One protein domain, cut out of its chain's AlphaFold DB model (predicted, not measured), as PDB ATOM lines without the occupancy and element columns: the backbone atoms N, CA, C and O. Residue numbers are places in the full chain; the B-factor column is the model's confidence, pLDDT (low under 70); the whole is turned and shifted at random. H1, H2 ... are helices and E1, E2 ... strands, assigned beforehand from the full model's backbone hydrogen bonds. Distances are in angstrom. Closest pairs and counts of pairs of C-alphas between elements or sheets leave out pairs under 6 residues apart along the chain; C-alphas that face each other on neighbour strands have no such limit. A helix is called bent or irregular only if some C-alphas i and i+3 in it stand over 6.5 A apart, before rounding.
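AT A GLANCE: This is residues 143 to 228 of the 234 residues of an uncharacterized protein of Eubacterium ruminantium (UniProt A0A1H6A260). A twisted four-stranded sheet, built of the two hairpins E2-E3 and E5-E6, makes one part of this domain, and two helices of opposite direction, H1 and H2, lie side by side next to it, H2 only grazing the sheet. A tiny second sheet, the short strands E1 and E4, sits at one end of the longest axis. The printed part has 86 residues with two named helices and six named strands, in the order E1, E2, E3, H1, E4, E5, E6, H2; the larger sheet runs E3, E2, E5, E6 and is antiparallel throughout, as is the pair E1 and E4. The class is mixed, helices and strands, and the whole is compact, with a radius of gyration of the C-alphas of 11.9 A and spans of 34 by 26 by 24 A.

IN THESE COORDINATES: E1 is residues 144 to 146, beginning at C-alpha 144, (-6.784, 29.534, 23.984). E2, residues 155 to 160, is 15.3 A long, and E3, residues 163 to 168, is 16.4 A. H1, residues 171 to 179, is 12.3 A long and begins at C-alpha 171, (-15.541, 25.420, 47.113). E4 is residues 182 to 184. E5, residues 194 to 200, is 19.8 A long; E6, residues 203 to 210, is 19.9 A and bends by 55 degrees at residue 206. H2, residues 217 to 228, is 15.1 A long and ends at C-alpha 228, (-19.035, 14.681, 38.370). H2 is neither bent nor irregular, but only just: C-alphas 225 and 228 are 6.4 A apart.

HOW THE PARTS SIT: In the larger sheet E3 and E6 are edge strands. In the hairpin E2 and E3, N 158 is 2.9 A from O 165, within hydrogen-bond range. E2 and E5 are antiparallel at 164 degrees, with N 157 and O 197 2.8 A apart. In the hairpin E5 and E6, N 196 and O 208 are 2.8 A apart. From edge to edge the strands' lines turn by 59 degrees. H2 only grazes this sheet, with residues 220 to 228, and H1 is not on it. H1 and H2 touch, the closest C-alphas being those of Lys 179 and Ala 219, 5.0 A apart, at a shallow tilt of 25 degrees, opposite ways. E1 and E4 are antiparallel neighbours at 140 degrees, with N 145 and O 183 2.8 A apart. E1 is apart from both helices. Every O i to N i+4 pair is within hydrogen-bond range in H1; in H2, 6 of 8 are.

THE WHOLE: The two C-alphas farthest apart, those of Gly 143 and Lys 201, are 34.2 A apart. The printed part has no cut and no long link. Its mean pLDDT is 92.2, and no printed residue is under 70.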
ATOM      1  N   GLY A 143      -4.524  26.959  20.557       92.19
ATOM      2  CA  GLY A 143      -4.926  28.320  20.885       92.19
ATOM      3  C   GLY A 143      -5.988  28.365  21.974       92.19
ATOM      4  O   GLY A 143      -6.909  27.549  21.997       92.19
ATOM      5  N   THR A 144      -5.881  29.357  22.849       95.19
ATOM      6  CA  THR A 144      -6.784  29.534  23.984       95.19
ATOM      7  C   THR A 144      -7.562  30.840  23.903       95.19
ATOM      8  O   THR A 144      -7.180  31.783  23.207       95.19
ATOM      9  N   ILE A 145      -8.671  30.884  24.635       94.12
ATOM     10  CA  ILE A 145      -9.382  32.102  25.012       94.12
ATOM     11  C   ILE A 145      -9.401  32.218  26.531       94.12
ATOM     12  O   ILE A 145      -9.443  31.211  27.242       94.12
ATOM     13  N   ASN A 146      -9.409  33.457  27.018       93.44
ATOM     14  CA  ASN A 146      -9.627  33.732  28.428       93.44
ATOM     15  C   ASN A 146     -11.122  33.707  28.738       93.44
ATOM     16  O   ASN A 146     -11.913  34.397  28.095       93.44
ATOM     17  N   THR A 147     -11.507  32.943  29.751       89.31
ATOM     18  CA  THR A 147     -12.883  32.898  30.247       89.31
ATOM     19  C   THR A 147     -13.055  33.824  31.442       89.31
ATOM     20  O   THR A 147     -12.329  33.715  32.434       89.31
ATOM     21  N   SER A 148     -14.077  34.670  31.394       89.00
ATOM     22  CA  SER A 148     -14.528  35.474  32.532       89.00
ATOM     23  C   SER A 148     -15.704  34.781  33.216       89.00
ATOM     24  O   SER A 148     -16.859  35.151  33.017       89.00
ATOM     25  N   PHE A 149     -15.412  33.726  33.978       92.44
ATOM     26  CA  PHE A 149     -16.420  33.059  34.803       92.44
ATOM     27  C   PHE A 149     -17.034  34.028  35.830       92.44
ATOM     28  O   PHE A 149     -16.347  34.945  36.283       92.44
ATOM     29  N   PRO A 150     -18.301  33.825  36.231       91.88
ATOM     30  CA  PRO A 150     -18.965  34.703  37.185       91.88
ATOM     31  C   PRO A 150     -18.427  34.510  38.611       91.88
ATOM     32  O   PRO A 150     -18.327  33.385  39.101       91.88
ATOM     33  N   ASP A 151     -18.173  35.614  39.316       87.69
ATOM     34  CA  ASP A 151     -17.786  35.593  40.737       87.69
ATOM     35  C   ASP A 151     -18.980  35.306  41.671       87.69
ATOM     36  O   ASP A 151     -18.841  34.723  42.755       87.69
ATOM     37  N   ILE A 152     -20.181  35.694  41.235       93.56
ATOM     38  CA  ILE A 152     -21.435  35.560  41.980       93.56
ATOM     39  C   ILE A 152     -22.350  34.598  41.227       93.56
ATOM     40  O   ILE A 152     -22.736  34.868  40.098       93.56
ATOM     41  N   TYR A 153     -22.700  33.487  41.869       96.69
ATOM     42  CA  TYR A 153     -23.652  32.487  41.391       96.69
ATOM     43  C   TYR A 153     -24.151  31.668  42.589       96.69
ATOM     44  O   TYR A 153     -23.459  31.580  43.607       96.69
ATOM     45  N   ASP A 154     -25.329  31.070  42.451       96.62
ATOM     46  CA  ASP A 154     -25.940  30.187  43.448       96.62
ATOM     47  C   ASP A 154     -25.826  28.717  43.024       96.62
ATOM     48  O   ASP A 154     -25.596  27.841  43.858       96.62
ATOM     49  N   GLU A 155     -25.941  28.447  41.719       97.12
ATOM     50  CA  GLU A 155     -26.000  27.093  41.163       97.12
ATOM     51  C   GLU A 155     -25.144  26.954  39.896       97.12
ATOM     52  O   GLU A 155     -25.040  27.881  39.085       97.12
ATOM     53  N   LEU A 156     -24.574  25.764  39.707       96.88
ATOM     54  CA  LEU A 156     -24.006  25.277  38.456       96.88
ATOM     55  C   LEU A 156     -24.898  24.153  37.926       96.88
ATOM     56  O   LEU A 156     -25.094  23.141  38.595       96.88
ATOM     57  N   ILE A 157     -25.390  24.310  36.704       95.81
ATOM     58  CA  ILE A 157     -26.104  23.270  35.970       95.81
ATOM     59  C   ILE A 157     -25.185  22.698  34.899       95.81
ATOM     60  O   ILE A 157     -24.622  23.437  34.089       95.81
ATOM     61  N   ILE A 158     -25.063  21.374  34.877       93.75
ATOM     62  CA  ILE A 158     -24.269  20.629  33.904       93.75
ATOM     63  C   ILE A 158     -25.209  19.754  33.085       93.75
ATOM     64  O   ILE A 158     -25.847  18.849  33.620       93.75
ATOM     65  N   ASN A 159     -25.256  19.988  31.775       87.50
ATOM     66  CA  ASN A 159     -25.989  19.123  30.852       87.50
ATOM     67  C   ASN A 159     -25.072  17.983  30.383       87.50
ATOM     68  O   ASN A 159     -24.497  18.049  29.297       87.50
ATOM     69  N   TYR A 160     -24.885  16.960  31.216       79.38
ATOM     70  CA  TYR A 160     -23.978  15.846  30.944       79.38
ATOM     71  C   TYR A 160     -24.700  14.732  30.177       79.38
ATOM     72  O   TYR A 160     -25.432  13.935  30.760       79.38
ATOM     73  N   TYR A 161     -24.508  14.689  28.855       72.19
ATOM     74  CA  TYR A 161     -25.073  13.664  27.965       72.19
ATOM     75  C   TYR A 161     -26.587  13.414  28.156       72.19
ATOM     76  O   TYR A 161     -27.046  12.287  28.311       72.19
ATOM     77  N   GLY A 162     -27.388  14.480  28.176       71.38
ATOM     78  CA  GLY A 162     -28.846  14.384  28.338       71.38
ATOM     79  C   GLY A 162     -29.328  14.225  29.784       71.38
ATOM     80  O   GLY A 162     -30.532  14.266  30.020       71.38
ATOM     81  N   LYS A 163     -28.417  14.110  30.759       80.31
ATOM     82  CA  LYS A 163     -28.732  14.248  32.186       80.31
ATOM     83  C   LYS A 163     -28.417  15.666  32.638       80.31
ATOM     84  O   LYS A 163     -27.297  16.147  32.467       80.31
ATOM     85  N   GLU A 164     -29.404  16.331  33.218       90.12
ATOM     86  CA  GLU A 164     -29.204  17.618  33.873       90.12
ATOM     87  C   GLU A 164     -28.773  17.375  35.324       90.12
ATOM     88  O   GLU A 164     -29.470  16.711  36.089       90.12
ATOM     89  N   ILE A 165     -27.599  17.883  35.691       91.69
ATOM     90  CA  ILE A 165     -27.068  17.822  37.053       91.69
ATOM     91  C   ILE A 165     -27.082  19.247  37.597       91.69
ATOM     92  O   ILE A 165     -26.392  20.115  37.063       91.69
ATOM     93  N   ILE A 166     -27.861  19.482  38.651       94.44
ATOM     94  CA  ILE A 166     -27.972  20.784  39.315       94.44
ATOM     95  C   ILE A 166     -27.160  20.730  40.607       94.44
ATOM     96  O   ILE A 166     -27.393  19.878  41.462       94.44
ATOM     97  N   LEU A 167     -26.196  21.635  40.741       94.94
ATOM     98  CA  LEU A 167     -25.266  21.687  41.862       94.94
ATOM     99  C   LEU A 167     -25.333  23.053  42.528       94.94
ATOM    100  O   LEU A 167     -25.137  24.074  41.874       94.94
ATOM    101  N   VAL A 168     -25.526  23.073  43.843       95.88
ATOM    102  CA  VAL A 168     -25.362  24.298  44.636       95.88
ATOM    103  C   VAL A 168     -23.886  24.702  44.633       95.88
ATOM    104  O   VAL A 168     -22.999  23.848  44.563       95.88
ATOM    105  N   LYS A 169     -23.606  26.004  44.714       95.31
ATOM    106  CA  LYS A 169     -22.249  26.545  44.830       95.31
ATOM    107  C   LYS A 169     -21.444  25.837  45.925       95.31
ATOM    108  O   LYS A 169     -21.868  25.721  47.074       95.31
ATOM    109  N   THR A 170     -20.233  25.410  45.571       95.25
ATOM    110  CA  THR A 170     -19.275  24.785  46.491       95.25
ATOM    111  C   THR A 170     -17.857  25.291  46.244       95.25
ATOM    112  O   THR A 170     -17.528  25.780  45.162       95.25
ATOM    113  N   LYS A 171     -16.972  25.089  47.231       95.06
ATOM    114  CA  LYS A 171     -15.541  25.420  47.113       95.06
ATOM    115  C   LYS A 171     -14.846  24.694  45.955       95.06
ATOM    116  O   LYS A 171     -13.887  25.229  45.403       95.06
ATOM    117  N   GLU A 172     -15.295  23.490  45.600       95.62
ATOM    118  CA  GLU A 172     -14.728  22.737  44.476       95.62
ATOM    119  C   GLU A 172     -15.131  23.354  43.131       95.62
ATOM    120  O   GLU A 172     -14.279  23.463  42.250       95.62
ATOM    121  N   ILE A 173     -16.363  23.863  42.992       96.06
ATOM    122  CA  ILE A 173     -16.781  24.613  41.795       96.06
ATOM    123  C   ILE A 173     -15.985  25.922  41.679       96.06
ATOM    124  O   ILE A 173     -15.443  26.221  40.616       96.06
ATOM    125  N   ASP A 174     -15.799  26.654  42.783       95.31
ATOM    126  CA  ASP A 174     -14.954  27.857  42.790       95.31
ATOM    127  C   ASP A 174     -13.497  27.537  42.409       95.31
ATOM    128  O   ASP A 174     -12.825  28.297  41.706       95.31
ATOM    129  N   ARG A 175     -12.978  26.389  42.861       96.12
ATOM    130  CA  ARG A 175     -11.636  25.923  42.493       96.12
ATOM    131  C   ARG A 175     -11.559  25.574  41.008       96.12
ATOM    132  O   ARG A 175     -10.573  25.957  40.379       96.12
ATOM    133  N   PHE A 176     -12.568  24.895  40.463       96.50
ATOM    134  CA  PHE A 176     -12.683  24.607  39.034       96.50
ATOM    135  C   PHE A 176     -12.654  25.899  38.210       96.50
ATOM    136  O   PHE A 176     -11.808  26.022  37.326       96.50
ATOM    137  N   ILE A 177     -13.479  26.894  38.560       95.31
ATOM    138  CA  ILE A 177     -13.508  28.213  37.907       95.31
ATOM    139  C   ILE A 177     -12.108  28.841  37.881       95.31
ATOM    140  O   ILE A 177     -11.596  29.195  36.819       95.31
ATOM    141  N   ARG A 178     -11.431  28.920  39.037       94.56
ATOM    142  CA  ARG A 178     -10.089  29.529  39.126       94.56
ATOM    143  C   ARG A 178      -9.038  28.824  38.271       94.56
ATOM    144  O   ARG A 178      -8.069  29.464  37.873       94.56
ATOM    145  N   LYS A 179      -9.186  27.516  38.050       95.94
ATOM    146  CA  LYS A 179      -8.270  26.704  37.235       95.94
ATOM    147  C   LYS A 179      -8.643  26.676  35.754       95.94
ATOM    148  O   LYS A 179      -7.837  26.217  34.956       95.94
ATOM    149  N   SER A 180      -9.808  27.203  35.396       95.06
ATOM    150  CA  SER A 180     -10.357  27.173  34.040       95.06
ATOM    151  C   SER A 180     -10.152  28.477  33.270       95.06
ATOM    152  O   SER A 180     -10.880  28.726  32.325       95.06
ATOM    153  N   ARG A 181      -9.194  29.324  33.672       90.00
ATOM    154  CA  ARG A 181      -9.015  30.676  33.104       90.00
ATOM    155  C   ARG A 181      -8.788  30.688  31.597       90.00
ATOM    156  O   ARG A 181      -9.254  31.608  30.939       90.00
ATOM    157  N   GLU A 182      -8.076  29.691  31.088       93.25
ATOM    158  CA  GLU A 182      -7.772  29.532  29.672       93.25
ATOM    159  C   GLU A 182      -8.375  28.221  29.188       93.25
ATOM    160  O   GLU A 182      -8.089  27.164  29.753       93.25
ATOM    161  N   ILE A 183      -9.194  28.292  28.144       95.19
ATOM    162  CA  ILE A 183      -9.795  27.119  27.501       95.19
ATOM    163  C   ILE A 183      -9.511  27.157  26.005       95.19
ATOM    164  O   ILE A 183      -9.215  28.216  25.456       95.19
ATOM    165  N   TYR A 184      -9.606  26.014  25.332       95.88
ATOM    166  CA  TYR A 184      -9.441  25.939  23.883       95.88
ATOM    167  C   TYR A 184     -10.454  26.838  23.158       95.88
ATOM    168  O   TYR A 184     -11.650  26.808  23.447       95.88
ATOM    169  N   LYS A 185      -9.966  27.640  22.209       94.81
ATOM    170  CA  LYS A 185     -10.750  28.696  21.549       94.81
ATOM    171  C   LYS A 185     -11.918  28.190  20.693       94.81
ATOM    172  O   LYS A 185     -12.918  28.886  20.589       94.81
ATOM    173  N   ASP A 186     -11.788  27.002  20.107       94.69
ATOM    174  CA  ASP A 186     -12.784  26.392  19.212       94.69
ATOM    175  C   ASP A 186     -13.535  25.243  19.921       94.69
ATOM    176  O   ASP A 186     -13.860  24.218  19.321       94.69
ATOM    177  N   ILE A 187     -13.747  25.367  21.236       93.94
ATOM    178  CA  ILE A 187     -14.383  24.327  22.057       93.94
ATOM    179  C   ILE A 187     -15.806  23.981  21.604       93.94
ATOM    180  O   ILE A 187     -16.227  22.838  21.741       93.94
ATOM    181  N   ASP A 188     -16.535  24.944  21.053       90.38
ATOM    182  CA  ASP A 188     -17.898  24.798  20.538       90.38
ATOM    183  C   ASP A 188     -17.987  23.880  19.308       90.38
ATOM    184  O   ASP A 188     -19.058  23.360  19.007       90.38
ATOM    185  N   LYS A 189     -16.861  23.656  18.620       90.56
ATOM    186  CA  LYS A 189     -16.748  22.749  17.469       90.56
ATOM    187  C   LYS A 189     -16.358  21.327  17.860       90.56
ATOM    188  O   LYS A 189     -16.270  20.465  16.989       90.56
ATOM    189  N   LEU A 190     -16.056  21.081  19.137       88.69
ATOM    190  CA  LEU A 190     -15.679  19.753  19.602       88.69
ATOM    191  C   LEU A 190     -16.912  18.873  19.792       88.69
ATOM    192  O   LEU A 190     -17.947  19.305  20.292       88.69
ATOM    193  N   ASP A 191     -16.754  17.590  19.489       82.00
ATOM    194  CA  ASP A 191     -17.724  16.583  19.896       82.00
ATOM    195  C   ASP A 191     -17.720  16.390  21.417       82.00
ATOM    196  O   ASP A 191     -16.763  16.745  22.116       82.00
ATOM    197  N   ASN A 192     -18.765  15.740  21.936       79.19
ATOM    198  CA  ASN A 192     -18.836  15.315  23.338       79.19
ATOM    199  C   ASN A 192     -18.693  16.469  24.350       79.19
ATOM    200  O   ASN A 192     -18.254  16.268  25.485       79.19
ATOM    201  N   THR A 193     -19.068  17.684  23.946       87.31
ATOM    202  CA  THR A 193     -19.133  18.847  24.831       87.31
ATOM    203  C   THR A 193     -20.402  18.817  25.672       87.31
ATOM    204  O   THR A 193     -21.486  18.539  25.155       87.31
ATOM    205  N   CYS A 194     -20.306  19.191  26.946       88.75
ATOM    206  CA  CYS A 194     -21.472  19.549  27.749       88.75
ATOM    207  C   CYS A 194     -21.574  21.066  27.920       88.75
ATOM    208  O   CYS A 194     -20.591  21.792  27.794       88.75
ATOM    209  N   LEU A 195     -22.779  21.560  28.206       92.25
ATOM    210  CA  LEU A 195     -22.996  22.969  28.522       92.25
ATOM    211  C   LEU A 195     -22.989  23.161  30.039       92.25
ATOM    212  O   LEU A 195     -23.800  22.552  30.742       92.25
ATOM    213  N   LEU A 196     -22.105  24.034  30.522       94.88
ATOM    214  CA  LEU A 196     -22.104  24.539  31.890       94.88
ATOM    215  C   LEU A 196     -22.923  25.826  31.935       94.88
ATOM    216  O   LEU A 196     -22.632  26.766  31.194       94.88
ATOM    217  N   ARG A 197     -23.933  25.885  32.802       96.31
ATOM    218  CA  ARG A 197     -24.749  27.084  33.032       96.31
ATOM    219  C   ARG A 197     -24.647  27.501  34.488       96.31
ATOM    220  O   ARG A 197     -24.947  26.713  35.376       96.31
ATOM    221  N   PHE A 198     -24.256  28.741  34.728       97.12
ATOM    222  CA  PHE A 198     -24.230  29.320  36.066       97.12
ATOM    223  C   PHE A 198     -25.495  30.141  36.267       97.12
ATOM    224  O   PHE A 198     -25.836  30.968  35.413       97.12
ATOM    225  N   ARG A 199     -26.178  29.921  37.390       97.75
ATOM    226  CA  ARG A 199     -27.400  30.639  37.757       97.75
ATOM    227  C   ARG A 199     -27.199  31.477  39.003       97.75
ATOM    228  O   ARG A 199     -26.534  31.055  39.944       97.75
ATOM    229  N   TYR A 200     -27.837  32.639  39.020       97.31
ATOM    230  CA  TYR A 200     -27.982  33.491  40.196       97.31
ATOM    231  C   TYR A 200     -29.433  33.953  40.297       97.31
ATOM    232  O   TYR A 200     -30.005  34.411  39.304       97.31
ATOM    233  N   LYS A 201     -30.060  33.801  41.469       95.31
ATOM    234  CA  LYS A 201     -31.480  34.122  41.708       95.31
ATOM    235  C   LYS A 201     -32.405  33.559  40.621       95.31
ATOM    236  O   LYS A 201     -33.230  34.272  40.052       95.31
ATOM    237  N   ASN A 202     -32.235  32.275  40.309       91.94
ATOM    238  CA  ASN A 202     -32.987  31.547  39.283       91.94
ATOM    239  C   ASN A 202     -32.830  32.027  37.829       91.94
ATOM    240  O   ASN A 202     -33.578  31.573  36.967       91.94
ATOM    241  N   LYS A 203     -31.843  32.872  37.518       95.25
ATOM    242  CA  LYS A 203     -31.554  33.312  36.146       95.25
ATOM    243  C   LYS A 203     -30.199  32.795  35.680       95.25
ATOM    244  O   LYS A 203     -29.233  32.885  36.432       95.25
ATOM    245  N   ASP A 204     -30.130  32.287  34.450       95.81
ATOM    246  CA  ASP A 204     -28.860  31.957  33.791       95.81
ATOM    247  C   ASP A 204     -28.059  33.252  33.589       95.81
ATOM    248  O   ASP A 204     -28.518  34.160  32.895       95.81
ATOM    249  N   ILE A 205     -26.870  33.337  34.187       96.75
ATOM    250  CA  ILE A 205     -25.988  34.514  34.100       96.75
ATOM    251  C   ILE A 205     -24.741  34.266  33.251       96.75
ATOM    252  O   ILE A 205     -24.138  35.212  32.756       96.75
ATOM    253  N   TYR A 206     -24.345  33.005  33.076       95.75
ATOM    254  CA  TYR A 206     -23.177  32.642  32.283       95.75
ATOM    255  C   TYR A 206     -23.326  31.234  31.722       95.75
ATOM    256  O   TYR A 206     -23.885  30.351  32.379       95.75
ATOM    257  N   LYS A 207     -22.816  31.024  30.506       94.75
ATOM    258  CA  LYS A 207     -22.824  29.730  29.824       94.75
ATOM    259  C   LYS A 207     -21.482  29.504  29.151       94.75
ATOM    260  O   LYS A 207     -20.957  30.417  28.523       94.75
ATOM    261  N   VAL A 208     -20.952  28.293  29.264       94.25
ATOM    262  CA  VAL A 208     -19.709  27.903  28.592       94.25
ATOM    263  C   VAL A 208     -19.744  26.418  28.259       94.25
ATOM    264  O   VAL A 208     -20.287  25.617  29.024       94.25
ATOM    265  N   PHE A 209     -19.202  26.047  27.103       93.94
ATOM    266  CA  PHE A 209     -19.016  24.643  26.755       93.94
ATOM    267  C   PHE A 209     -17.909  24.028  27.606       93.94
ATOM    268  O   PHE A 209     -16.968  24.706  27.997       93.94
ATOM    269  N   TYR A 210     -18.007  22.734  27.873       92.75
ATOM    270  CA  TYR A 210     -16.999  21.975  28.587       92.75
ATOM    271  C   TYR A 210     -16.677  20.686  27.845       92.75
ATOM    272  O   TYR A 210     -17.566  19.922  27.475       92.75
ATOM    273  N   ASN A 211     -15.382  20.446  27.658       91.88
ATOM    274  CA  ASN A 211     -14.817  19.215  27.132       91.88
ATOM    275  C   ASN A 211     -13.503  18.966  27.879       91.88
ATOM    276  O   ASN A 211     -12.678  19.874  28.004       91.88
ATOM    277  N   ASP A 212     -13.301  17.741  28.359       90.12
ATOM    278  CA  ASP A 212     -12.129  17.374  29.154       90.12
ATOM    279  C   ASP A 212     -10.793  17.650  28.429       90.12
ATOM    280  O   ASP A 212      -9.774  17.848  29.077       90.12
ATOM    281  N   MET A 213     -10.754  17.677  27.096       90.56
ATOM    282  CA  MET A 213      -9.539  17.975  26.322       90.56
ATOM    283  C   MET A 213      -9.304  19.475  26.106       90.56
ATOM    284  O   MET A 213      -8.198  19.885  25.760       90.56
ATOM    285  N   ALA A 214     -10.336  20.295  26.295       94.00
ATOM    286  CA  ALA A 214     -10.314  21.729  26.027       94.00
ATOM    287  C   ALA A 214      -9.975  22.579  27.259       94.00
ATOM    288  O   ALA A 214      -9.880  23.800  27.151       94.00
ATOM    289  N   TYR A 215      -9.818  21.945  28.421       94.44
ATOM    290  CA  TYR A 215      -9.547  22.594  29.700       94.44
ATOM    291  C   TYR A 215      -8.180  22.166  30.256       94.44
ATOM    292  O   TYR A 215      -7.723  21.052  29.981       94.44
ATOM    293  N   PRO A 216      -7.532  23.005  31.087       93.00
ATOM    294  CA  PRO A 216      -6.294  22.644  31.766       93.00
ATOM    295  C   PRO A 216      -6.473  21.415  32.654       93.00
ATOM    296  O   PRO A 216      -7.500  21.263  33.319       93.00
ATOM    297  N   ASP A 217      -5.433  20.588  32.759       90.25
ATOM    298  CA  ASP A 217      -5.515  19.308  33.468       90.25
ATOM    299  C   ASP A 217      -6.017  19.431  34.904       90.25
ATOM    300  O   ASP A 217      -6.880  18.674  35.341       90.25
ATOM    301  N   SER A 218      -5.542  20.459  35.608       93.50
ATOM    302  CA  SER A 218      -5.962  20.735  36.981       93.50
ATOM    303  C   SER A 218      -7.443  21.106  37.122       93.50
ATOM    304  O   SER A 218      -8.027  20.857  38.173       93.50
ATOM    305  N   ALA A 219      -8.063  21.703  36.098       95.06
ATOM    306  CA  ALA A 219      -9.497  21.980  36.093       95.06
ATOM    307  C   ALA A 219     -10.291  20.696  35.830       95.06
ATOM    308  O   ALA A 219     -11.254  20.400  36.540       95.06
ATOM    309  N   VAL A 220      -9.845  19.901  34.859       92.25
ATOM    310  CA  VAL A 220     -10.498  18.645  34.469       92.25
ATOM    311  C   VAL A 220     -10.461  17.621  35.594       92.25
ATOM    312  O   VAL A 220     -11.451  16.934  35.829       92.25
ATOM    313  N   GLU A 221      -9.365  17.549  36.348       91.25
ATOM    314  CA  GLU A 221      -9.266  16.674  37.516       91.25
ATOM    315  C   GLU A 221     -10.337  17.014  38.568       91.25
ATOM    316  O   GLU A 221     -10.983  16.124  39.121       91.25
ATOM    317  N   ILE A 222     -10.585  18.306  38.810       94.50
ATOM    318  CA  ILE A 222     -11.632  18.759  39.734       94.50
ATOM    319  C   ILE A 222     -13.013  18.402  39.179       94.50
ATOM    320  O   ILE A 222     -13.822  17.801  39.890       94.50
ATOM    321  N   MET A 223     -13.277  18.734  37.912       92.56
ATOM    322  CA  MET A 223     -14.572  18.474  37.287       92.56
ATOM    323  C   MET A 223     -14.900  16.978  37.286       92.56
ATOM    324  O   MET A 223     -15.954  16.573  37.765       92.56
ATOM    325  N   THR A 224     -13.988  16.134  36.817       86.62
ATOM    326  CA  THR A 224     -14.249  14.698  36.651       86.62
ATOM    327  C   THR A 224     -14.227  13.939  37.978       86.62
ATOM    328  O   THR A 224     -15.151  13.178  38.258       86.62
ATOM    329  N   HIS A 225     -13.226  14.156  38.840       85.50
ATOM    330  CA  HIS A 225     -13.045  13.334  40.044       85.50
ATOM    331  C   HIS A 225     -13.765  13.852  41.288       85.50
ATOM    332  O   HIS A 225     -13.976  13.069  42.217       85.50
ATOM    333  N   ARG A 226     -14.125  15.140  41.334       89.69
ATOM    334  CA  ARG A 226     -14.731  15.757  42.525       89.69
ATOM    335  C   ARG A 226     -16.160  16.213  42.284       89.69
ATOM    336  O   ARG A 226     -17.006  15.983  43.140       89.69
ATOM    337  N   ILE A 227     -16.428  16.828  41.132       91.12
ATOM    338  CA  ILE A 227     -17.753  17.370  40.812       91.12
ATOM    339  C   ILE A 227     -18.653  16.289  40.204       91.12
ATOM    340  O   ILE A 227     -19.736  16.044  40.722       91.12
ATOM    341  N   LEU A 228     -18.210  15.621  39.136       86.94
ATOM    342  CA  LEU A 228     -19.035  14.681  38.370       86.94
ATOM    343  C   LEU A 228     -19.000  13.246  38.896       86.94
ATOM    344  O   LEU A 228     -19.972  12.519  38.709       86.94
TER     345      LEU A 228